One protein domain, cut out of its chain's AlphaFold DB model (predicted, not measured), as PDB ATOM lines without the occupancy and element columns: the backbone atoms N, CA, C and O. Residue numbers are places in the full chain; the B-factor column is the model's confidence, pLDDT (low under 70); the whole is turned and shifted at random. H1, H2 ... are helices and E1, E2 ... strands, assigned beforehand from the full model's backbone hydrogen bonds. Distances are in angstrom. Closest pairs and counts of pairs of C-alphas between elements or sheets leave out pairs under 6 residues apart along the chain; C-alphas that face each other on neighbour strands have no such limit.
ATOM      1  N   VAL A   3     190.277 184.161 290.546       72.75
ATOM      2  CA  VAL A   3     190.113 185.379 291.342       72.75
ATOM      3  C   VAL A   3     191.471 186.059 291.386       72.75
ATOM      4  O   VAL A   3     192.437 185.462 291.865       72.75
ATOM      5  N   ARG A   4     191.554 187.288 290.883       76.38
ATOM      6  CA  ARG A   4     192.725 188.149 291.060       76.38
ATOM      7  C   ARG A   4     192.380 189.188 292.117       76.38
ATOM      8  O   ARG A   4     191.285 189.739 292.099       76.38
ATOM      9  N   TYR A   5     193.292 189.404 293.059       79.12
ATOM     10  CA  TYR A   5     193.177 190.483 294.032       79.12
ATOM     11  C   TYR A   5     194.245 191.527 293.742       79.12
ATOM     12  O   TYR A   5     195.428 191.185 293.671       79.12
ATOM     13  N   THR A   6     193.816 192.775 293.617       78.38
ATOM     14  CA  THR A   6     194.687 193.937 293.442       78.38
ATOM     15  C   THR A   6     194.609 194.770 294.715       78.38
ATOM     16  O   THR A   6     193.526 195.132 295.182       78.38
ATOM     17  N   ASP A   7     195.759 195.033 295.328       81.19
ATOM     18  CA  ASP A   7     195.878 195.637 296.658       81.19
ATOM     19  C   ASP A   7     195.747 197.170 296.656       81.19
ATOM     20  O   ASP A   7     195.425 197.769 297.696       81.19
ATOM     21  N   ARG A   8     195.920 197.797 295.487       82.81
ATOM     22  CA  ARG A   8     195.816 199.243 295.252       82.81
ATOM     23  C   ARG A   8     195.317 199.568 293.843       82.81
ATOM     24  O   ARG A   8     195.363 198.723 292.961       82.81
ATOM     25  N   ASN A   9     194.853 200.803 293.654       83.31
ATOM     26  CA  ASN A   9     194.609 201.335 292.318       83.31
ATOM     27  C   ASN A   9     195.958 201.597 291.646       83.31
ATOM     28  O   ASN A   9     196.852 202.163 292.284       83.31
ATOM     29  N   SER A  10     196.097 201.222 290.383       83.69
ATOM     30  CA  SER A  10     197.308 201.485 289.611       83.69
ATOM     31  C   SER A  10     196.984 201.798 288.158       83.69
ATOM     32  O   SER A  10     195.985 201.341 287.598       83.69
ATOM     33  N   TYR A  11     197.859 202.585 287.542       85.12
ATOM     34  CA  TYR A  11     197.890 202.736 286.096       85.12
ATOM     35  C   TYR A  11     199.001 201.867 285.544       85.12
ATOM     36  O   TYR A  11     200.154 201.997 285.952       85.12
ATOM     37  N   ASN A  12     198.651 201.009 284.596       86.44
ATOM     38  CA  ASN A  12     199.613 200.190 283.888       86.44
ATOM     39  C   ASN A  12     199.871 200.777 282.499       86.44
ATOM     40  O   ASN A  12     198.967 201.309 281.849       86.44
ATOM     41  N   ILE A  13     201.112 200.666 282.038       88.38
ATOM     42  CA  ILE A  13     201.558 201.197 280.753       88.38
ATOM     43  C   ILE A  13     201.779 200.060 279.762       88.38
ATOM     44  O   ILE A  13     202.539 199.129 280.002       88.38
ATOM     45  N   GLN A  14     201.204 200.178 278.573       85.75
ATOM     46  CA  GLN A  14     201.578 199.337 277.447       85.75
ATOM     47  C   GLN A  14     202.372 200.151 276.427       85.75
ATOM     48  O   GLN A  14     201.840 201.009 275.727       85.75
ATOM     49  N   ASN A  15     203.674 199.877 276.342       79.19
ATOM     50  CA  ASN A  15     204.566 200.537 275.393       79.19
ATOM     51  C   ASN A  15     204.167 200.187 273.949       79.19
ATOM     52  O   ASN A  15     204.180 199.011 273.564       79.19
ATOM     53  N   GLN A  16     203.852 201.195 273.133       74.94
ATOM     54  CA  GLN A  16     203.570 200.975 271.719       74.94
ATOM     55  C   GLN A  16     204.893 200.843 270.962       74.94
ATOM     56  O   GLN A  16     205.721 201.757 270.935       74.94
ATOM     57  N   LYS A  17     205.107 199.692 270.314       63.47
ATOM     58  CA  LYS A  17     206.292 199.442 269.481       63.47
ATOM     59  C   LYS A  17     206.211 200.240 268.175       63.47
ATOM     60  O   LYS A  17     205.962 199.683 267.112       63.47
ATOM     61  N   LYS A  18     206.428 201.550 268.247       61.94
ATOM     62  CA  LYS A  18     206.780 202.375 267.088       61.94
ATOM     63  C   LYS A  18     208.242 202.791 267.197       61.94
ATOM     64  O   LYS A  18     208.649 203.546 268.093       61.94
ATOM     65  N   GLU A  19     209.044 202.263 266.282       54.62
ATOM     66  CA  GLU A  19     210.411 202.718 266.058       54.62
ATOM     67  C   GLU A  19     210.358 204.113 265.432       54.62
ATOM     68  O   GLU A  19     209.753 204.326 264.384       54.62
ATOM     69  N   ASN A  20     210.946 205.091 266.121       59.97
ATOM     70  CA  ASN A  20     211.021 206.465 265.645       59.97
ATOM     71  C   ASN A  20     212.467 206.725 265.207       59.97
ATOM     72  O   ASN A  20     213.380 206.555 266.013       59.97
ATOM     73  N   ARG A  21     212.669 207.151 263.954       62.03
ATOM     74  CA  ARG A  21     213.994 207.442 263.375       62.03
ATOM     75  C   ARG A  21     214.789 208.468 264.188       62.03
ATOM     76  O   ARG A  21     216.011 208.392 264.238       62.03
ATOM     77  N   GLU A  22     214.115 209.390 264.878       63.25
ATOM     78  CA  GLU A  22     214.760 210.355 265.783       63.25
ATOM     79  C   GLU A  22     215.508 209.659 266.938       63.25
ATOM     80  O   GLU A  22     216.575 210.115 267.347       63.25
ATOM     81  N   LYS A  23     215.002 208.511 267.418       69.00
ATOM     82  CA  LYS A  23     215.662 207.711 268.465       69.00
ATOM     83  C   LYS A  23     217.005 207.160 267.984       69.00
ATOM     84  O   LYS A  23     217.959 207.151 268.753       69.00
ATOM     85  N   GLU A  24     217.106 206.755 266.717       75.12
ATOM     86  CA  GLU A  24     218.361 206.234 266.155       75.12
ATOM     87  C   GLU A  24     219.465 207.291 266.109       75.12
ATOM     88  O   GLU A  24     220.633 206.967 266.305       75.12
ATOM     89  N   ILE A  25     219.118 208.556 265.850       80.81
ATOM     90  CA  ILE A  25     220.094 209.654 265.829       80.81
ATOM     91  C   ILE A  25     220.608 209.916 267.248       80.81
ATOM     92  O   ILE A  25     221.817 209.979 267.460       80.81
ATOM     93  N   ILE A  26     219.704 209.979 268.231       83.75
ATOM     94  CA  ILE A  26     220.061 210.197 269.639       83.75
ATOM     95  C   ILE A  26     220.974 209.079 270.151       83.75
ATOM     96  O   ILE A  26     222.012 209.367 270.741       83.75
ATOM     97  N   PHE A  27     220.650 207.811 269.891       84.50
ATOM     98  CA  PHE A  27     221.474 206.688 270.355       84.50
ATOM     99  C   PHE A  27     222.818 206.574 269.620       84.50
ATOM    100  O   PHE A  27     223.750 205.973 270.145       84.50
ATOM    101  N   LYS A  28     222.972 207.195 268.442       87.12
ATOM    102  CA  LYS A  28     224.292 207.364 267.808       87.12
ATOM    103  C   LYS A  28     225.137 208.433 268.500       87.12
ATOM    104  O   LYS A  28     226.346 208.257 268.608       87.12
ATOM    105  N   GLU A  29     224.528 209.529 268.952       88.12
ATOM    106  CA  GLU A  29     225.230 210.585 269.699       88.12
ATOM    107  C   GLU A  29     225.553 210.185 271.148       88.12
ATOM    108  O   GLU A  29     226.545 210.661 271.710       88.12
ATOM    109  N   TYR A  30     224.730 209.306 271.723       89.31
ATOM    110  CA  TYR A  30     224.854 208.758 273.074       89.31
ATOM    111  C   TYR A  30     224.902 207.221 273.032       89.31
ATOM    112  O   TYR A  30     223.951 206.568 273.476       89.31
ATOM    113  N   PRO A  31     225.983 206.621 272.493       89.06
ATOM    114  CA  PRO A  31     226.117 205.169 272.345       89.06
ATOM    115  C   PRO A  31     226.146 204.414 273.682       89.06
ATOM    116  O   PRO A  31     225.994 203.195 273.704       89.06
ATOM    117  N   GLU A  32     226.339 205.113 274.802       89.38
ATOM    118  CA  GLU A  32     226.216 204.556 276.147       89.38
ATOM    119  C   GLU A  32     224.777 204.143 276.495       89.38
ATOM    120  O   GLU A  32     224.586 203.232 277.305       89.38
ATOM    121  N   ILE A  33     223.771 204.773 275.877       91.31
ATOM    122  CA  ILE A  33     222.355 204.447 276.063       91.31
ATOM    123  C   ILE A  33     221.975 203.378 275.046       91.31
ATOM    124  O   ILE A  33     221.919 203.633 273.845       91.31
ATOM    125  N   LYS A  34     221.665 202.179 275.538       90.69
ATOM    126  CA  LYS A  34     221.144 201.093 274.709       90.69
ATOM    127  C   LYS A  34     219.683 201.344 274.362       90.69
ATOM    128  O   LYS A  34     219.297 201.288 273.196       90.69
ATOM    129  N   SER A  35     218.864 201.586 275.380       90.81
ATOM    130  CA  SER A  35     217.454 201.893 275.198       90.81
ATOM    131  C   SER A  35     216.903 202.675 276.382       90.81
ATOM    132  O   SER A  35     217.451 202.683 277.485       90.81
ATOM    133  N   VAL A  36     215.793 203.355 276.122       92.25
ATOM    134  CA  VAL A  36     214.936 203.936 277.152       92.25
ATOM    135  C   VAL A  36     213.547 203.427 276.858       92.25
ATOM    136  O   VAL A  36     213.070 203.646 275.746       92.25
ATOM    137  N   ASP A  37     212.913 202.738 277.792       91.69
ATOM    138  CA  ASP A  37     211.642 202.046 277.603       91.69
ATOM    139  C   ASP A  37     210.669 202.316 278.744       91.69
ATOM    140  O   ASP A  37     211.044 202.841 279.787       91.69
ATOM    141  N   LEU A  38     209.398 202.000 278.508       92.31
ATOM    142  CA  LEU A  38     208.361 202.058 279.530       92.31
ATOM    143  C   LEU A  38     208.000 200.636 279.941       92.31
ATOM    144  O   LEU A  38     207.733 199.791 279.081       92.31
ATOM    145  N   LEU A  39     208.032 200.398 281.246       91.62
ATOM    146  CA  LEU A  39     207.627 199.149 281.875       91.62
ATOM    147  C   LEU A  39     206.131 199.149 282.159       91.62
ATOM    148  O   LEU A  39     205.511 200.210 282.251       91.62
ATOM    149  N   TYR A  40     205.573 197.948 282.308       86.88
ATOM    150  CA  TYR A  40     204.143 197.764 282.537       86.88
ATOM    151  C   TYR A  40     203.680 198.439 283.827       86.88
ATOM    152  O   TYR A  40     202.634 199.076 283.853       86.88
ATOM    153  N   GLU A  41     204.523 198.410 284.850       86.25
ATOM    154  CA  GLU A  41     204.312 198.959 286.190       86.25
ATOM    155  C   GLU A  41     204.465 200.493 286.254       86.25
ATOM    156  O   GLU A  41     204.725 201.053 287.315       86.25
ATOM    157  N   ALA A  42     204.335 201.177 285.115       90.62
ATOM    158  CA  ALA A  42     204.505 202.619 284.986       90.62
ATOM    159  C   ALA A  42     205.869 203.122 285.490       90.62
ATOM    160  O   ALA A  42     205.960 204.061 286.282       90.62
ATOM    161  N   SER A  43     206.940 202.522 284.970       94.50
ATOM    162  CA  SER A  43     208.322 202.946 285.217       94.50
ATOM    163  C   SER A  43     209.055 203.235 283.913       94.50
ATOM    164  O   SER A  43     208.830 202.578 282.894       94.50
ATOM    165  N   ILE A  44     209.970 204.198 283.949       95.50
ATOM    166  CA  ILE A  44     210.913 204.461 282.860       95.50
ATOM    167  C   ILE A  44     212.154 203.613 283.106       95.50
ATOM    168  O   ILE A  44     212.834 203.801 284.112       95.50
ATOM    169  N   LEU A  45     212.463 202.709 282.184       95.00
ATOM    170  CA  LEU A  45     213.655 201.873 282.208       95.00
ATOM    171  C   LEU A  45     214.730 202.460 281.298       95.00
ATOM    172  O   LEU A  45     214.501 202.671 280.112       95.00
ATOM    173  N   PHE A  46     215.926 202.641 281.834       94.25
ATOM    174  CA  PHE A  46     217.135 202.965 281.094       94.25
ATOM    175  C   PHE A  46     218.019 201.725 281.028       94.25
ATOM    176  O   PHE A  46     218.492 201.243 282.059       94.25
ATOM    177  N   GLU A  47     218.273 201.227 279.822       93.38
ATOM    178  CA  GLU A  47     219.308 200.231 279.571       93.38
ATOM    179  C   GLU A  47     220.566 200.929 279.057       93.38
ATOM    180  O   GLU A  47     220.531 201.662 278.067       93.38
ATOM    181  N   LEU A  48     221.691 200.700 279.726       93.06
ATOM    182  CA  LEU A  48     222.959 201.363 279.444       93.06
ATOM    183  C   LEU A  48     224.057 200.322 279.222       93.06
ATOM    184  O   LEU A  48     224.190 199.374 280.003       93.06
ATOM    185  N   TYR A  49     224.884 200.522 278.202       90.88
ATOM    186  CA  TYR A  49     226.112 199.740 278.023       90.88
ATOM    187  C   TYR A  49     227.191 200.158 279.025       90.88
ATOM    188  O   TYR A  49     227.986 199.329 279.468       90.88
ATOM    189  N   GLU A  50     227.194 201.432 279.418       88.62
ATOM    190  CA  GLU A  50     228.177 202.010 280.329       88.62
ATOM    191  C   GLU A  50     227.515 202.955 281.332       88.62
ATOM    192  O   GLU A  50     226.519 203.618 281.051       88.62
ATOM    193  N   ILE A  51     228.086 203.025 282.533       80.00
ATOM    194  CA  ILE A  51     227.625 203.948 283.564       80.00
ATOM    195  C   ILE A  51     228.256 205.322 283.318       80.00
ATOM    196  O   ILE A  51     229.463 205.489 283.506       80.00
ATOM    197  N   LYS A  52     227.436 206.329 283.004       77.69
ATOM    198  CA  LYS A  52     227.878 207.723 282.881       77.69
ATOM    199  C   LYS A  52     227.239 208.604 283.951       77.69
ATOM    200  O   LYS A  52     226.023 208.628 284.112       77.69
ATOM    201  N   LYS A  53     228.072 209.352 284.682       80.50
ATOM    202  CA  LYS A  53     227.633 210.240 285.777       80.50
ATOM    203  C   LYS A  53     227.064 211.579 285.301       80.50
ATOM    204  O   LYS A  53     226.518 212.312 286.124       80.50
ATOM    205  N   SER A  54     227.235 211.909 284.021       89.19
ATOM    206  CA  SER A  54     226.847 213.203 283.462       89.19
ATOM    207  C   SER A  54     225.401 213.247 282.973       89.19
ATOM    208  O   SER A  54     224.865 214.334 282.801       89.19
ATOM    209  N   LEU A  55     224.751 212.094 282.768       94.00
ATOM    210  CA  LEU A  55     223.375 212.047 282.282       94.00
ATOM    211  C   LEU A  55     222.379 212.236 283.428       94.00
ATOM    212  O   LEU A  55     222.361 211.469 284.397       94.00
ATOM    213  N   ASN A  56     221.531 213.246 283.284       95.56
ATOM    214  CA  ASN A  56     220.520 213.650 284.246       95.56
ATOM    215  C   ASN A  56     219.127 213.525 283.629       95.56
ATOM    216  O   ASN A  56     218.868 214.099 282.572       95.56
ATOM    217  N   LEU A  57     218.225 212.802 284.291       96.56
ATOM    218  CA  LEU A  57     216.799 212.833 283.991       96.56
ATOM    219  C   LEU A  57     216.231 214.117 284.602       96.56
ATOM    220  O   LEU A  57     216.059 214.209 285.819       96.56
ATOM    221  N   GLU A  58     216.004 215.131 283.767       96.56
ATOM    222  CA  GLU A  58     215.570 216.455 284.231       96.56
ATOM    223  C   GLU A  58     214.091 216.441 284.594       96.56
ATOM    224  O   GLU A  58     213.703 216.758 285.717       96.56
ATOM    225  N   LYS A  59     213.266 216.034 283.635       97.06
ATOM    226  CA  LYS A  59     211.815 216.053 283.747       97.06
ATOM    227  C   LYS A  59     211.187 215.101 282.743       97.06
ATOM    228  O   LYS A  59     211.813 214.705 281.752       97.06
ATOM    229  N   VAL A  60     209.914 214.818 282.956       96.75
ATOM    230  CA  VAL A  60     209.050 214.201 281.952       96.75
ATOM    231  C   VAL A  60     207.771 215.006 281.789       96.75
ATOM    232  O   VAL A  60     207.274 215.616 282.736       96.75
ATOM    233  N   GLU A  61     207.244 215.029 280.573       97.00
ATOM    234  CA  GLU A  61     205.968 215.667 280.255       97.00
ATOM    235  C   GLU A  61     205.015 214.627 279.680       97.00
ATOM    236  O   GLU A  61     205.390 213.842 278.804       97.00
ATOM    237  N   LEU A  62     203.785 214.634 280.186       95.62
ATOM    238  CA  LEU A  62     202.737 213.715 279.790       95.62
ATOM    239  C   LEU A  62     201.732 214.434 278.900       95.62
ATOM    240  O   LEU A  62     201.179 215.477 279.257       95.62
ATOM    241  N   PHE A  63     201.469 213.840 277.746       94.69
ATOM    242  CA  PHE A  63     200.472 214.309 276.804       94.69
ATOM    243  C   PHE A  63     199.408 213.247 276.592       94.69
ATOM    244  O   PHE A  63     199.715 212.058 276.542       94.69
ATOM    245  N   TYR A  64     198.176 213.694 276.388       92.25
ATOM    246  CA  TYR A  64     197.061 212.862 275.959       92.25
ATOM    247  C   TYR A  64     196.346 213.549 274.799       92.25
ATOM    248  O   TYR A  64     195.975 214.722 274.897       92.25
ATOM    249  N   LYS A  65     196.209 212.848 273.665       89.75
ATOM    250  CA  LYS A  65     195.585 213.378 272.434       89.75
ATOM    251  C   LYS A  65     196.140 214.766 272.053       89.75
ATOM    252  O   LYS A  65     195.391 215.703 271.781       89.75
ATOM    253  N   ASN A  66     197.473 214.890 272.054       88.81
ATOM    254  CA  ASN A  66     198.252 216.106 271.752       88.81
ATOM    255  C   ASN A  66     198.088 217.286 272.728       88.81
ATOM    256  O   ASN A  66     198.596 218.374 272.457       88.81
ATOM    257  N   LYS A  67     197.422 217.101 273.869       93.19
ATOM    258  CA  LYS A  67     197.346 218.110 274.931       93.19
ATOM    259  C   LYS A  67     198.297 217.743 276.057       93.19
ATOM    260  O   LYS A  67     198.313 216.591 276.474       93.19
ATOM    261  N   ASN A  68     199.071 218.712 276.540       95.12
ATOM    262  CA  ASN A  68     199.867 218.526 277.750       95.12
ATOM    263  C   ASN A  68     198.906 218.414 278.940       95.12
ATOM    264  O   ASN A  68     198.078 219.306 279.139       95.12
ATOM    265  N   ILE A  69     198.997 217.313 279.679       93.50
ATOM    266  CA  ILE A  69     198.138 217.025 280.832       93.50
ATOM    267  C   ILE A  69     198.903 216.999 282.153       93.50
ATOM    268  O   ILE A  69     198.279 216.988 283.210       93.50
ATOM    269  N   GLY A  70     200.234 217.012 282.117       94.38
ATOM    270  CA  GLY A  70     201.044 216.964 283.323       94.38
ATOM    271  C   GLY A  70     202.539 217.026 283.050       94.38
ATOM    272  O   GLY A  70     203.022 216.757 281.948       94.38
ATOM    273  N   LYS A  71     203.285 217.381 284.093       96.25
ATOM    274  CA  LYS A  71     204.741 217.499 284.072       96.25
ATOM    275  C   LYS A  71     205.297 217.054 285.417       96.25
ATOM    276  O   LYS A  71     204.772 217.459 286.448       96.25
ATOM    277  N   ILE A  72     206.379 216.285 285.382       95.69
ATOM    278  CA  ILE A  72     207.066 215.763 286.564       95.69
ATOM    279  C   ILE A  72     208.501 216.289 286.530       95.69
ATOM    280  O   ILE A  72     209.250 216.003 285.594       95.69
ATOM    281  N   GLU A  73     208.868 217.091 287.527       95.69
ATOM    282  CA  GLU A  73     210.235 217.583 287.734       95.69
ATOM    283  C   GLU A  73     211.017 216.564 288.565       95.69
ATOM    284  O   GLU A  73     210.593 216.206 289.662       95.69
ATOM    285  N   ILE A  74     212.156 216.088 288.054       94.81
ATOM    286  CA  ILE A  74     212.897 214.965 288.649       94.81
ATOM    287  C   ILE A  74     214.300 215.410 289.053       94.81
ATOM    288  O   ILE A  74     214.672 215.306 290.221       94.81
ATOM    289  N   ASN A  75     215.068 215.917 288.090       95.12
ATOM    290  CA  ASN A  75     216.442 216.393 288.245       95.12
ATOM    291  C   ASN A  75     217.354 215.408 289.002       95.12
ATOM    292  O   ASN A  75     218.054 215.786 289.943       95.12
ATOM    293  N   LYS A  76     217.353 214.136 288.581       95.25
ATOM    294  CA  LYS A  76     218.194 213.069 289.154       95.25
ATOM    295  C   LYS A  76     219.117 212.452 288.117       95.25
ATOM    296  O   LYS A  76     218.716 212.189 286.982       95.25
ATOM    297  N   LYS A  77     220.347 212.136 288.528       95.44
ATOM    298  CA  LYS A  77     221.298 211.439 287.659       95.44
ATOM    299  C   LYS A  77     220.796 210.031 287.378       95.44
ATOM    300  O   LYS A  77     220.384 209.332 288.300       95.44
ATOM    301  N   ILE A  78     220.911 209.584 286.129       94.75
ATOM    302  CA  ILE A  78     220.431 208.254 285.715       94.75
ATOM    303  C   ILE A  78     221.141 207.141 286.505       94.75
ATOM    304  O   ILE A  78     220.537 206.134 286.857       94.75
ATOM    305  N   ILE A  79     222.417 207.335 286.847       92.44
ATOM    306  CA  ILE A  79     223.190 206.394 287.672       92.44
ATOM    307  C   ILE A  79     222.645 206.235 289.102       92.44
ATOM    308  O   ILE A  79     222.774 205.154 289.676       92.44
ATOM    309  N   ASP A  80     222.033 207.282 289.656       94.19
ATOM    310  CA  ASP A  80     221.532 207.310 291.036       94.19
ATOM    311  C   ASP A  80     220.085 206.794 291.135       94.19
ATOM    312  O   ASP A  80     219.500 206.767 292.216       94.19
ATOM    313  N   LEU A  81     219.501 206.387 290.003       94.75
ATOM    314  CA  LEU A  81     218.211 205.711 289.946       94.75
ATOM    315  C   LEU A  81     218.293 204.285 290.511       94.75
ATOM    316  O   LEU A  81     219.378 203.704 290.655       94.75
ATOM    317  N   GLU A  82     217.128 203.712 290.797       94.00
ATOM    318  CA  GLU A  82     217.006 202.358 291.336       94.00
ATOM    319  C   GLU A  82     217.472 201.318 290.307       94.00
ATOM    320  O   GLU A  82     217.337 201.509 289.096       94.00
ATOM    321  N   ASP A  83     218.097 200.235 290.774       93.38
ATOM    322  CA  ASP A  83     218.524 199.143 289.899       93.38
ATOM    323  C   ASP A  83     217.327 198.258 289.539       93.38
ATOM    324  O   ASP A  83     216.685 197.682 290.417       93.38
ATOM    325  N   PHE A  84     217.081 198.074 288.241       92.62
ATOM    326  CA  PHE A  84     215.994 197.216 287.783       92.62
ATOM    327  C   PHE A  84     216.380 195.731 287.854       92.62
ATOM    328  O   PHE A  84     217.116 195.176 287.013       92.62
ATOM    329  N   GLY A  85     215.805 195.067 288.854       87.94
ATOM    330  CA  GLY A  85     215.999 193.654 289.148       87.94
ATOM    331  C   GLY A  85     217.317 193.349 289.868       87.94
ATOM    332  O   GLY A  85     218.290 194.091 289.827       87.94
ATOM    333  N   LEU A  86     217.365 192.188 290.520       81.50
ATOM    334  CA  LEU A  86     218.465 191.823 291.427       81.50
ATOM    335  C   LEU A  86     219.686 191.202 290.729       81.50
ATOM    336  O   LEU A  86     220.758 191.078 291.321       81.50
ATOM    337  N   LYS A  87     219.530 190.743 289.484       85.38
ATOM    338  CA  LYS A  87     220.570 190.003 288.756       85.38
ATOM    339  C   LYS A  87     221.219 190.889 287.704       85.38
ATOM    340  O   LYS A  87     220.541 191.616 286.985       85.38
ATOM    341  N   LYS A  88     222.541 190.757 287.563       87.62
ATOM    342  CA  LYS A  88     223.281 191.371 286.455       87.62
ATOM    343  C   LYS A  88     222.717 190.855 285.131       87.62
ATOM    344  O   LYS A  88     222.621 189.644 284.937       87.62
ATOM    345  N   PHE A  89     222.382 191.776 284.238       88.50
ATOM    346  CA  PHE A  89     221.919 191.452 282.898       88.50
ATOM    347  C   PHE A  89     223.094 191.501 281.922       88.50
ATOM    348  O   PHE A  89     223.915 192.421 281.975       88.50
ATOM    349  N   TYR A  90     223.183 190.499 281.054       91.19
ATOM    350  CA  TYR A  90     224.198 190.415 280.015       91.19
ATOM    351  C   TYR A  90     223.526 190.154 278.674       91.19
ATOM    352  O   TYR A  90     222.641 189.311 278.574       91.19
ATOM    353  N   GLU A  91     223.996 190.840 277.643       89.25
ATOM    354  CA  GLU A  91     223.572 190.647 276.263       89.25
ATOM    355  C   GLU A  91     224.823 190.552 275.395       89.25
ATOM    356  O   GLU A  91     225.721 191.390 275.493       89.25
ATOM    357  N   ASN A  92     224.928 189.494 274.586       88.94
ATOM    358  CA  ASN A  92     226.092 189.241 273.726       88.94
ATOM    359  C   ASN A  92     227.442 189.320 274.474       88.94
ATOM    360  O   ASN A  92     228.425 189.853 273.966       88.94
ATOM    361  N   GLY A  93     227.477 188.837 275.720       88.19
ATOM    362  CA  GLY A  93     228.669 188.858 276.578       88.19
ATOM    363  C   GLY A  93     229.002 190.217 277.210       88.19
ATOM    364  O   GLY A  93     229.917 190.293 278.028       88.19
ATOM    365  N   LYS A  94     228.255 191.284 276.899       89.00
ATOM    366  CA  LYS A  94     228.408 192.609 277.515       89.00
ATOM    367  C   LYS A  94     227.407 192.791 278.646       89.00
ATOM    368  O   LYS A  94     226.241 192.426 278.519       89.00
ATOM    369  N   ARG A  95     227.862 193.361 279.763       91.12
ATOM    370  CA  ARG A  95     226.977 193.725 280.875       91.12
ATOM    371  C   ARG A  95     226.128 194.926 280.466       91.12
ATOM    372  O   ARG A  95     226.679 195.899 279.968       91.12
ATOM    373  N   ILE A  96     224.831 194.868 280.743       92.81
ATOM    374  CA  ILE A  96     223.917 196.005 280.616       92.81
ATOM    375  C   ILE A  96     223.522 196.453 282.018       92.81
ATOM    376  O   ILE A  96     223.151 195.638 282.871       92.81
ATOM    377  N   PHE A  97     223.618 197.751 282.263       92.88
ATOM    378  CA  PHE A  97     223.107 198.381 283.470       92.88
ATOM    379  C   PHE A  97     221.664 198.785 283.224       92.88
ATOM    380  O   PHE A  97     221.351 199.351 282.182       92.88
ATOM    381  N   ARG A  98     220.785 198.463 284.169       94.25
ATOM    382  CA  ARG A  98     219.355 198.717 284.043       94.25
ATOM    383  C   ARG A  98     218.912 199.561 285.219       94.25
ATOM    384  O   ARG A  98     219.057 199.128 286.360       94.25
ATOM    385  N   LYS A  99     218.442 200.762 284.923       95.38
ATOM    386  CA  LYS A  99     218.069 201.779 285.900       95.38
ATOM    387  C   LYS A  99     216.617 202.161 285.707       95.38
ATOM    388  O   LYS A  99     216.221 202.391 284.570       95.38
ATOM    389  N   GLU A 100     215.842 202.230 286.779       95.31
ATOM    390  CA  GLU A 100     214.422 202.557 286.694       95.31
ATOM    391  C   GLU A 100     214.043 203.816 287.468       95.31
ATOM    392  O   GLU A 100     214.587 204.118 288.531       95.31
ATOM    393  N   PHE A 101     213.087 204.554 286.911       96.06
ATOM    394  CA  PHE A 101     212.411 205.646 287.593       96.06
ATOM    395  C   PHE A 101     210.897 205.399 287.569       96.06
ATOM    396  O   PHE A 101     210.299 205.480 286.488       96.06
ATOM    397  N   PRO A 102     210.273 205.075 288.716       95.06
ATOM    398  CA  PRO A 102     208.834 204.861 288.786       95.06
ATOM    399  C   PRO A 102     208.085 206.187 288.631       95.06
ATOM    400  O   PRO A 102     208.434 207.171 289.278       95.06
ATOM    401  N   ILE A 103     207.044 206.193 287.797       94.25
ATOM    402  CA  ILE A 103     206.148 207.342 287.566       94.25
ATOM    403  C   ILE A 103     204.684 207.028 287.911       94.25
ATOM    404  O   ILE A 103     203.808 207.862 287.717       94.25
ATOM    405  N   GLU A 104     204.395 205.830 288.427       90.94
ATOM    406  CA  GLU A 104     203.043 205.374 288.781       90.94
ATOM    407  C   GLU A 104     202.297 206.361 289.695       90.94
ATOM    408  O   GLU A 104     201.137 206.688 289.449       90.94
ATOM    409  N   LYS A 105     202.969 206.869 290.737       91.00
ATOM    410  CA  LYS A 105     202.372 207.834 291.675       91.00
ATOM    411  C   LYS A 105     202.026 209.148 290.987       91.00
ATOM    412  O   LYS A 105     200.944 209.682 291.204       91.00
ATOM    413  N   ASP A 106     202.916 209.635 290.134       92.50
ATOM    414  CA  ASP A 106     202.689 210.861 289.382       92.50
ATOM    415  C   ASP A 106     201.550 210.694 288.366       92.50
ATOM    416  O   ASP A 106     200.746 211.606 288.170       92.50
ATOM    417  N   LEU A 107     201.423 209.513 287.748       90.19
ATOM    418  CA  LEU A 107     200.278 209.193 286.894       90.19
ATOM    419  C   LEU A 107     198.968 209.201 287.682       90.19
ATOM    420  O   LEU A 107     197.990 209.755 287.189       90.19
ATOM    421  N   LEU A 108     198.940 208.646 288.899       90.19
ATOM    422  CA  LEU A 108     197.761 208.709 289.772       90.19
ATOM    423  C   LEU A 108     197.365 210.157 290.088       90.19
ATOM    424  O   LEU A 108     196.184 210.492 290.033       90.19
ATOM    425  N   GLU A 109     198.327 211.041 290.338       90.56
ATOM    426  CA  GLU A 109     198.050 212.460 290.588       90.56
ATOM    427  C   GLU A 109     197.517 213.174 289.328       90.56
ATOM    428  O   GLU A 109     196.496 213.880 289.358       90.56
ATOM    429  N   ILE A 110     198.165 212.951 288.181       90.44
ATOM    430  CA  ILE A 110     197.824 213.608 286.915       90.44
ATOM    431  C   ILE A 110     196.482 213.105 286.366       90.44
ATOM    432  O   ILE A 110     195.618 213.921 286.026       90.44
ATOM    433  N   LEU A 111     196.288 211.786 286.311       88.38
ATOM    434  CA  LEU A 111     195.116 211.117 285.729       88.38
ATOM    435  C   LEU A 111     193.962 210.946 286.731       88.38
ATOM    436  O   LEU A 111     192.811 210.818 286.322       88.38
ATOM    437  N   GLY A 112     194.240 211.051 288.032       87.19
ATOM    438  CA  GLY A 112     193.277 210.873 289.121       87.19
ATOM    439  C   GLY A 112     193.345 209.468 289.726       87.19
ATOM    440  O   GLY A 112     193.450 208.478 289.006       87.19
ATOM    441  N   GLU A 113     193.247 209.374 291.055       84.44
ATOM    442  CA  GLU A 113     193.449 208.119 291.801       84.44
ATOM    443  C   GLU A 113     192.402 207.030 291.506       84.44
ATOM    444  O   GLU A 113     192.682 205.848 291.704       84.44
ATOM    445  N   ASN A 114     191.212 207.415 291.033       79.06
ATOM    446  CA  ASN A 114     190.111 206.504 290.691       79.06
ATOM    447  C   ASN A 114     189.670 206.609 289.220       79.06
ATOM    448  O   ASN A 114     188.519 206.296 288.922       79.06
ATOM    449  N   ASP A 115     190.539 207.092 288.325       74.25
ATOM    450  CA  ASP A 115     190.218 207.278 286.898       74.25
ATOM    451  C   ASP A 115     189.057 208.261 286.616       74.25
ATOM    452  O   ASP A 115     188.294 208.177 285.656       74.25
ATOM    453  N   GLU A 116     188.926 209.276 287.466       70.31
ATOM    454  CA  GLU A 116     187.813 210.230 287.400       70.31
ATOM    455  C   GLU A 116     187.983 211.295 286.304       70.31
ATOM    456  O   GLU A 116     186.999 211.899 285.875       70.31
ATOM    457  N   LYS A 117     189.218 211.570 285.853       72.50
ATOM    458  CA  LYS A 117     189.496 212.707 284.953       72.50
ATOM    459  C   LYS A 117     189.365 212.363 283.472       72.50
ATOM    460  O   LYS A 117     188.993 213.235 282.686       72.50
ATOM    461  N   TYR A 118     189.711 211.136 283.090       70.69
ATOM    462  CA  TYR A 118     189.825 210.743 281.683       70.69
ATOM    463  C   TYR A 118     188.967 209.530 281.319       70.69
ATOM    464  O   TYR A 118     188.761 209.318 280.124       70.69
ATOM    465  N   ASN A 119     188.407 208.817 282.309       72.88
ATOM    466  CA  ASN A 119     187.589 207.617 282.113       72.88
ATOM    467  C   ASN A 119     188.311 206.623 281.189       72.88
ATOM    468  O   ASN A 119     187.806 206.235 280.130       72.88
ATOM    469  N   ILE A 120     189.556 206.332 281.561       73.69
ATOM    470  CA  ILE A 120     190.490 205.442 280.889       73.69
ATOM    471  C   ILE A 120     189.859 204.053 280.869       73.69
ATOM    472  O   ILE A 120     189.849 203.307 281.846       73.69
ATOM    473  N   GLY A 121     189.319 203.700 279.704       66.81
ATOM    474  CA  GLY A 121     188.819 202.361 279.448       66.81
ATOM    475  C   GLY A 121     189.940 201.315 279.434       66.81
ATOM    476  O   GLY A 121     191.073 201.523 279.871       66.81
ATOM    477  N   TYR A 122     189.634 200.147 278.877       69.00
ATOM    478  CA  TYR A 122     190.649 199.122 278.676       69.00
ATOM    479  C   TYR A 122     191.621 199.544 277.565       69.00
ATOM    480  O   TYR A 122     191.234 199.558 276.398       69.00
ATOM    481  N   LEU A 123     192.874 199.841 277.934       77.56
ATOM    482  CA  LEU A 123     193.969 200.197 277.018       77.56
ATOM    483  C   LEU A 123     193.669 201.444 276.169       77.56
ATOM    484  O   LEU A 123     193.644 201.388 274.941       77.56
ATOM    485  N   GLU A 124     193.466 202.586 276.823       83.62
ATOM    486  CA  GLU A 124     193.276 203.863 276.130       83.62
ATOM    487  C   GLU A 124     194.588 204.318 275.468       83.62
ATOM    488  O   GLU A 124     195.629 204.454 276.119       83.62
ATOM    489  N   ASP A 125     194.517 204.581 274.165       86.19
ATOM    490  CA  ASP A 125     195.631 205.036 273.335       86.19
ATOM    491  C   ASP A 125     195.785 206.567 273.317       86.19
ATOM    492  O   ASP A 125     194.913 207.336 273.724       86.19
ATOM    493  N   GLY A 126     196.894 207.032 272.738       87.50
ATOM    494  CA  GLY A 126     197.124 208.453 272.469       87.50
ATOM    495  C   GLY A 126     197.855 209.187 273.589       87.50
ATOM    496  O   GLY A 126     197.899 210.422 273.568       87.50
ATOM    497  N   PHE A 127     198.439 208.444 274.533       92.12
ATOM    498  CA  PHE A 127     199.385 208.988 275.497       92.12
ATOM    499  C   PHE A 127     200.787 209.077 274.901       92.12
ATOM    500  O   PHE A 127     201.253 208.183 274.187       92.12
ATOM    501  N   ILE A 128     201.472 210.174 275.211       93.44
ATOM    502  CA  ILE A 128     202.863 210.407 274.826       93.44
ATOM    503  C   ILE A 128     203.624 210.875 276.061       93.44
ATOM    504  O   ILE A 128     203.253 211.872 276.679       93.44
ATOM    505  N   LEU A 129     204.707 210.176 276.391       94.00
ATOM    506  CA  LEU A 129     205.677 210.609 277.386       94.00
ATOM    507  C   LEU A 129     206.868 211.238 276.669       94.00
ATOM    508  O   LEU A 129     207.517 210.600 275.832       94.00
ATOM    509  N   ILE A 130     207.157 212.491 277.000       95.31
ATOM    510  CA  ILE A 130     208.343 213.204 276.541       95.31
ATOM    511  C   ILE A 130     209.364 213.190 277.674       95.31
ATOM    512  O   ILE A 130     209.132 213.780 278.726       95.31
ATOM    513  N   ILE A 131     210.486 212.511 277.456       95.50
ATOM    514  CA  ILE A 131     211.547 212.310 278.442       95.50
ATOM    515  C   ILE A 131     212.714 213.230 278.112       95.50
ATOM    516  O   ILE A 131     213.294 213.121 277.031       95.50
ATOM    517  N   TYR A 132     213.058 214.118 279.044       96.31
ATOM    518  CA  TYR A 132     214.147 215.079 278.891       96.31
ATOM    519  C   TYR A 132     215.382 214.590 279.640       96.31
ATOM    520  O   TYR A 132     215.353 214.414 280.861       96.31
ATOM    521  N   ILE A 133     216.471 214.382 278.903       94.81
ATOM    522  CA  ILE A 133     217.746 213.930 279.456       94.81
ATOM    523  C   ILE A 133     218.806 214.965 279.120       94.81
ATOM    524  O   ILE A 133     219.013 215.293 277.951       94.81
ATOM    525  N   LYS A 134     219.491 215.464 280.144       95.25
ATOM    526  CA  LYS A 134     220.580 216.425 280.003       95.25
ATOM    527  C   LYS A 134     221.923 215.762 280.235       95.25
ATOM    528  O   LYS A 134     222.129 215.120 281.262       95.25
ATOM    529  N   ASP A 135     222.841 215.943 279.296       94.25
ATOM    530  CA  ASP A 135     224.259 215.676 279.502       94.25
ATOM    531  C   ASP A 135     224.896 216.916 280.135       94.25
ATOM    532  O   ASP A 135     225.067 217.949 279.482       94.25
ATOM    533  N   LEU A 136     225.219 216.811 281.422       93.00
ATOM    534  CA  LEU A 136     225.807 217.885 282.219       93.00
ATOM    535  C   LEU A 136     227.198 218.297 281.723       93.00
ATOM    536  O   LEU A 136     227.568 219.455 281.887       93.00
ATOM    537  N   ASP A 137     227.948 217.393 281.085       91.69
ATOM    538  CA  ASP A 137     229.301 217.697 280.600       91.69
ATOM    539  C   ASP A 137     229.264 218.525 279.308       91.69
ATOM    540  O   ASP A 137     230.150 219.337 279.046       91.69
ATOM    541  N   LYS A 138     228.236 218.305 278.481       90.25
ATOM    542  CA  LYS A 138     228.051 218.989 277.191       90.25
ATOM    543  C   LYS A 138     227.074 220.165 277.277       90.25
ATOM    544  O   LYS A 138     226.906 220.855 276.277       90.25
ATOM    545  N   ASP A 139     226.412 220.337 278.424       90.88
ATOM    546  CA  ASP A 139     225.269 221.233 278.642       90.88
ATOM    547  C   ASP A 139     224.194 221.100 277.545       90.88
ATOM    548  O   ASP A 139     223.646 222.076 277.033       90.88
ATOM    549  N   LYS A 140     223.912 219.856 277.134       92.69
ATOM    550  CA  LYS A 140     222.950 219.542 276.068       92.69
ATOM    551  C   LYS A 140     221.813 218.691 276.597       92.69
ATOM    552  O   LYS A 140     222.056 217.653 277.203       92.69
ATOM    553  N   THR A 141     220.585 219.083 276.276       92.88
ATOM    554  CA  THR A 141     219.388 218.280 276.538       92.88
ATOM    555  C   THR A 141     218.917 217.623 275.249       92.88
ATOM    556  O   THR A 141     218.783 218.280 274.216       92.88
ATOM    557  N   PHE A 142     218.645 216.327 275.310       92.25
ATOM    558  CA  PHE A 142     217.986 215.577 274.250       92.25
ATOM    559  C   PHE A 142     216.675 214.981 274.761       92.25
ATOM    560  O   PHE A 142     216.442 214.858 275.966       92.25
ATOM    561  N   ILE A 143     215.790 214.663 273.819       92.88
ATOM    562  CA  ILE A 143     214.400 214.328 274.110       92.88
ATOM    563  C   ILE A 143     214.065 212.967 273.522       92.88
ATOM    564  O   ILE A 143     214.226 212.746 272.323       92.88
ATOM    565  N   ILE A 144     213.519 212.078 274.346       91.62
ATOM    566  CA  ILE A 144     212.995 210.786 273.905       91.62
ATOM    567  C   ILE A 144     211.475 210.812 274.022       91.62
ATOM    568  O   ILE A 144     210.928 211.034 275.096       91.62
ATOM    569  N   LYS A 145     210.786 210.558 272.907       92.38
ATOM    570  CA  LYS A 145     209.322 210.456 272.860       92.38
ATOM    571  C   LYS A 145     208.887 208.991 272.876       92.38
ATOM    572  O   LYS A 145     209.396 208.176 272.091       92.38
ATOM    573  N   LYS A 146     207.935 208.655 273.743       91.06
ATOM    574  CA  LYS A 146     207.344 207.316 273.861       91.06
ATOM    575  C   LYS A 146     205.828 207.410 273.775       91.06
ATOM    576  O   LYS A 146     205.209 208.049 274.612       91.06
ATOM    577  N   GLU A 147     205.262 206.778 272.754       91.81
ATOM    578  CA  GLU A 147     203.823 206.534 272.664       91.81
ATOM    579  C   GLU A 147     203.483 205.300 273.492       91.81
ATOM    580  O   GLU A 147     204.208 204.299 273.458       91.81
ATOM    581  N   PHE A 148     202.394 205.372 274.241       90.56
ATOM    582  CA  PHE A 148     201.933 204.261 275.052       90.56
ATOM    583  C   PHE A 148     200.420 204.292 275.232       90.56
ATOM    584  O   PHE A 148     199.766 205.312 275.005       90.56
ATOM    585  N   SER A 149     199.889 203.147 275.629       90.25
ATOM    586  CA  SER A 149     198.506 202.990 276.059       90.25
ATOM    587  C   SER A 149     198.476 202.860 277.575       90.25
ATOM    588  O   SER A 149     199.430 202.349 278.172       90.25
ATOM    589  N   VAL A 150     197.394 203.308 278.197       88.44
ATOM    590  CA  VAL A 150     197.196 203.196 279.646       88.44
ATOM    591  C   VAL A 150     195.992 202.316 279.928       88.44
ATOM    592  O   VAL A 150     194.960 202.433 279.271       88.44
ATOM    593  N   SER A 151     196.106 201.446 280.923       87.75
ATOM    594  CA  SER A 151     194.955 200.798 281.549       87.75
ATOM    595  C   SER A 151     194.916 201.127 283.033       87.75
ATOM    596  O   SER A 151     195.955 201.249 283.684       87.75
ATOM    597  N   PHE A 152     193.708 201.272 283.566       86.31
ATOM    598  CA  PHE A 152     193.486 201.436 284.994       86.31
ATOM    599  C   PHE A 152     193.113 200.092 285.619       86.31
ATOM    600  O   PHE A 152     192.183 199.423 285.166       86.31
ATOM    601  N   GLU A 153     193.842 199.688 286.655       84.31
ATOM    602  CA  GLU A 153     193.525 198.513 287.462       84.31
ATOM    603  C   GLU A 153     193.020 198.982 288.824       84.31
ATOM    604  O   GLU A 153     193.731 199.639 289.589       84.31
ATOM    605  N   LYS A 154     191.757 198.676 289.120       83.81
ATOM    606  CA  LYS A 154     191.110 199.100 290.358       83.81
ATOM    607  C   LYS A 154     191.448 198.134 291.489       83.81
ATOM    608  O   LYS A 154     191.424 196.919 291.317       83.81
ATOM    609  N   LYS A 155     191.664 198.673 292.687       85.50
ATOM    610  CA  LYS A 155     191.767 197.889 293.917       85.50
ATOM    611  C   LYS A 155     190.511 197.044 294.119       85.50
ATOM    612  O   LYS A 155     189.396 197.571 294.130       85.50
ATOM    613  N   GLY A 156     190.701 195.763 294.406       83.75
ATOM    614  CA  GLY A 156     189.609 194.855 294.722       83.75
ATOM    615  C   GLY A 156     189.800 193.471 294.130       83.75
ATOM    616  O   GLY A 156     190.912 193.052 293.815       83.75
ATOM    617  N   TYR A 157     188.690 192.747 294.041       78.56
ATOM    618  CA  TYR A 157     188.649 191.415 293.458       78.56
ATOM    619  C   TYR A 157     188.104 191.492 292.040       78.56
ATOM    620  O   TYR A 157     186.960 191.902 291.850       78.56
ATOM    621  N   ASP A 158     188.891 191.007 291.087       72.94
ATOM    622  CA  ASP A 158     188.435 190.761 289.728       72.94
ATOM    623  C   ASP A 158     188.140 189.278 289.544       72.94
ATOM    624  O   ASP A 158     188.959 188.395 289.839       72.94
ATOM    625  N   LEU A 159     186.933 189.010 289.051       70.62
ATOM    626  CA  LEU A 159     186.451 187.666 288.808       70.62
ATOM    627  C   LEU A 159     186.505 187.344 287.319       70.62
ATOM    628  O   LEU A 159     185.663 187.793 286.545       70.62
ATOM    629  N   PHE A 160     187.454 186.497 286.923       70.38
ATOM    630  CA  PHE A 160     187.478 185.956 285.572       70.38
ATOM    631  C   PHE A 160     186.694 184.641 285.512       70.38
ATOM    632  O   PHE A 160     187.109 183.603 286.055       70.38
ATOM    633  N   ILE A 161     185.554 184.690 284.825       71.19
ATOM    634  CA  ILE A 161     184.762 183.517 284.462       71.19
ATOM    635  C   ILE A 161     185.049 183.226 282.983       71.19
ATOM    636  O   ILE A 161     184.535 183.944 282.127       71.19
TER     637      ILE A 161
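Overview. This is residues 3 to 161 of the 164 residues of an uncharacterized protein of Fusobacterium nucleatum subsp. polymorphum (UniProt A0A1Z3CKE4). A large, strongly twisted five-stranded sheet, E2-E10-E9-E5-E6, curls round the short helix H2 and is partly face to face with a smaller four-stranded sheet, E3-E4-E8-E7, the strands of the two crossed. At one far end E1 and E11, the first and last strands, make a small two-stranded sheet, and helix H1 grazes both larger sheets. The printed part has 159 residues with two named helices and eleven named strands, in the order E1 E2 H1 E3 E4 E5 E6 E7 E8 H2 E9 E10 E11; each sheet is antiparallel and the class is mostly strand. The whole is compact, with a radius of gyration of the C-alphas of 16.7 A and spans of 50 by 36 by 26 A.

Along the chain. The largest sheet has E2, residues 10 to 15; E10, residues 140 to 153, 37.9 A long; E9, residues 124 to 135, 33.3 A; E5, residues 55 to 64, 27.1 A; and E6, residues 67 to 77, 27.9 A. The second has E3, residues 33 to 38; E4, residues 43 to 48; E8, residues 94 to 102, 25.7 A; and E7, residues 89 to 91. E1, residues 3 to 6, begins at C-alpha 3 (190.113, 185.379, 291.342), and E11, residues 156 to 160, ends at C-alpha 160 (187.478, 185.956, 285.572). H1 is residues 21 to 29 and H2 residues 104 to 111.

Arrangement. In the largest sheet E2 and E6 are the edge strands. E9 and E10 form a hairpin, with N 129 and O 146 2.8 A apart; between E9 and E5, N 130 and O 61 are 2.9 A apart. E5 and E6 form a hairpin, with N 62 and O 70 at 2.9 A, and E2 pairs with E10 through N 12 and O 151, 2.9 A. E6 bends by 55 degrees at residue 70, where the closest C-alphas of E6 and H2, Gly 70 and Ile 110, are 5.9 A apart. The two sheets form a sandwich, two sheets face to face, with strands at 44 degrees. In the smaller one, N 37 and O 45 of the hairpin E3 and E4 are 2.8 A apart, N 46 and O 99 of E4 and E8 2.8 A, and N 96 and O 89 of the hairpin E7 and E8 2.9 A. E10 runs on into E11 at 70 degrees; N 4 and O 158 of E1 and E11 are 3.0 A apart. Every O i to N i+4 pair is within hydrogen-bond range in H2, and 4 of 5 in H1.

Size, cuts and confidence. The C-alphas farthest apart, Lys 138 and Ile 161, are 56.4 A apart. The printed part has no cut. The links E6 to E7 and H2 to E9 are long. Mean pLDDT of the printed part is 87.1, with residues 17 to 23 and 121 to 122 under 70.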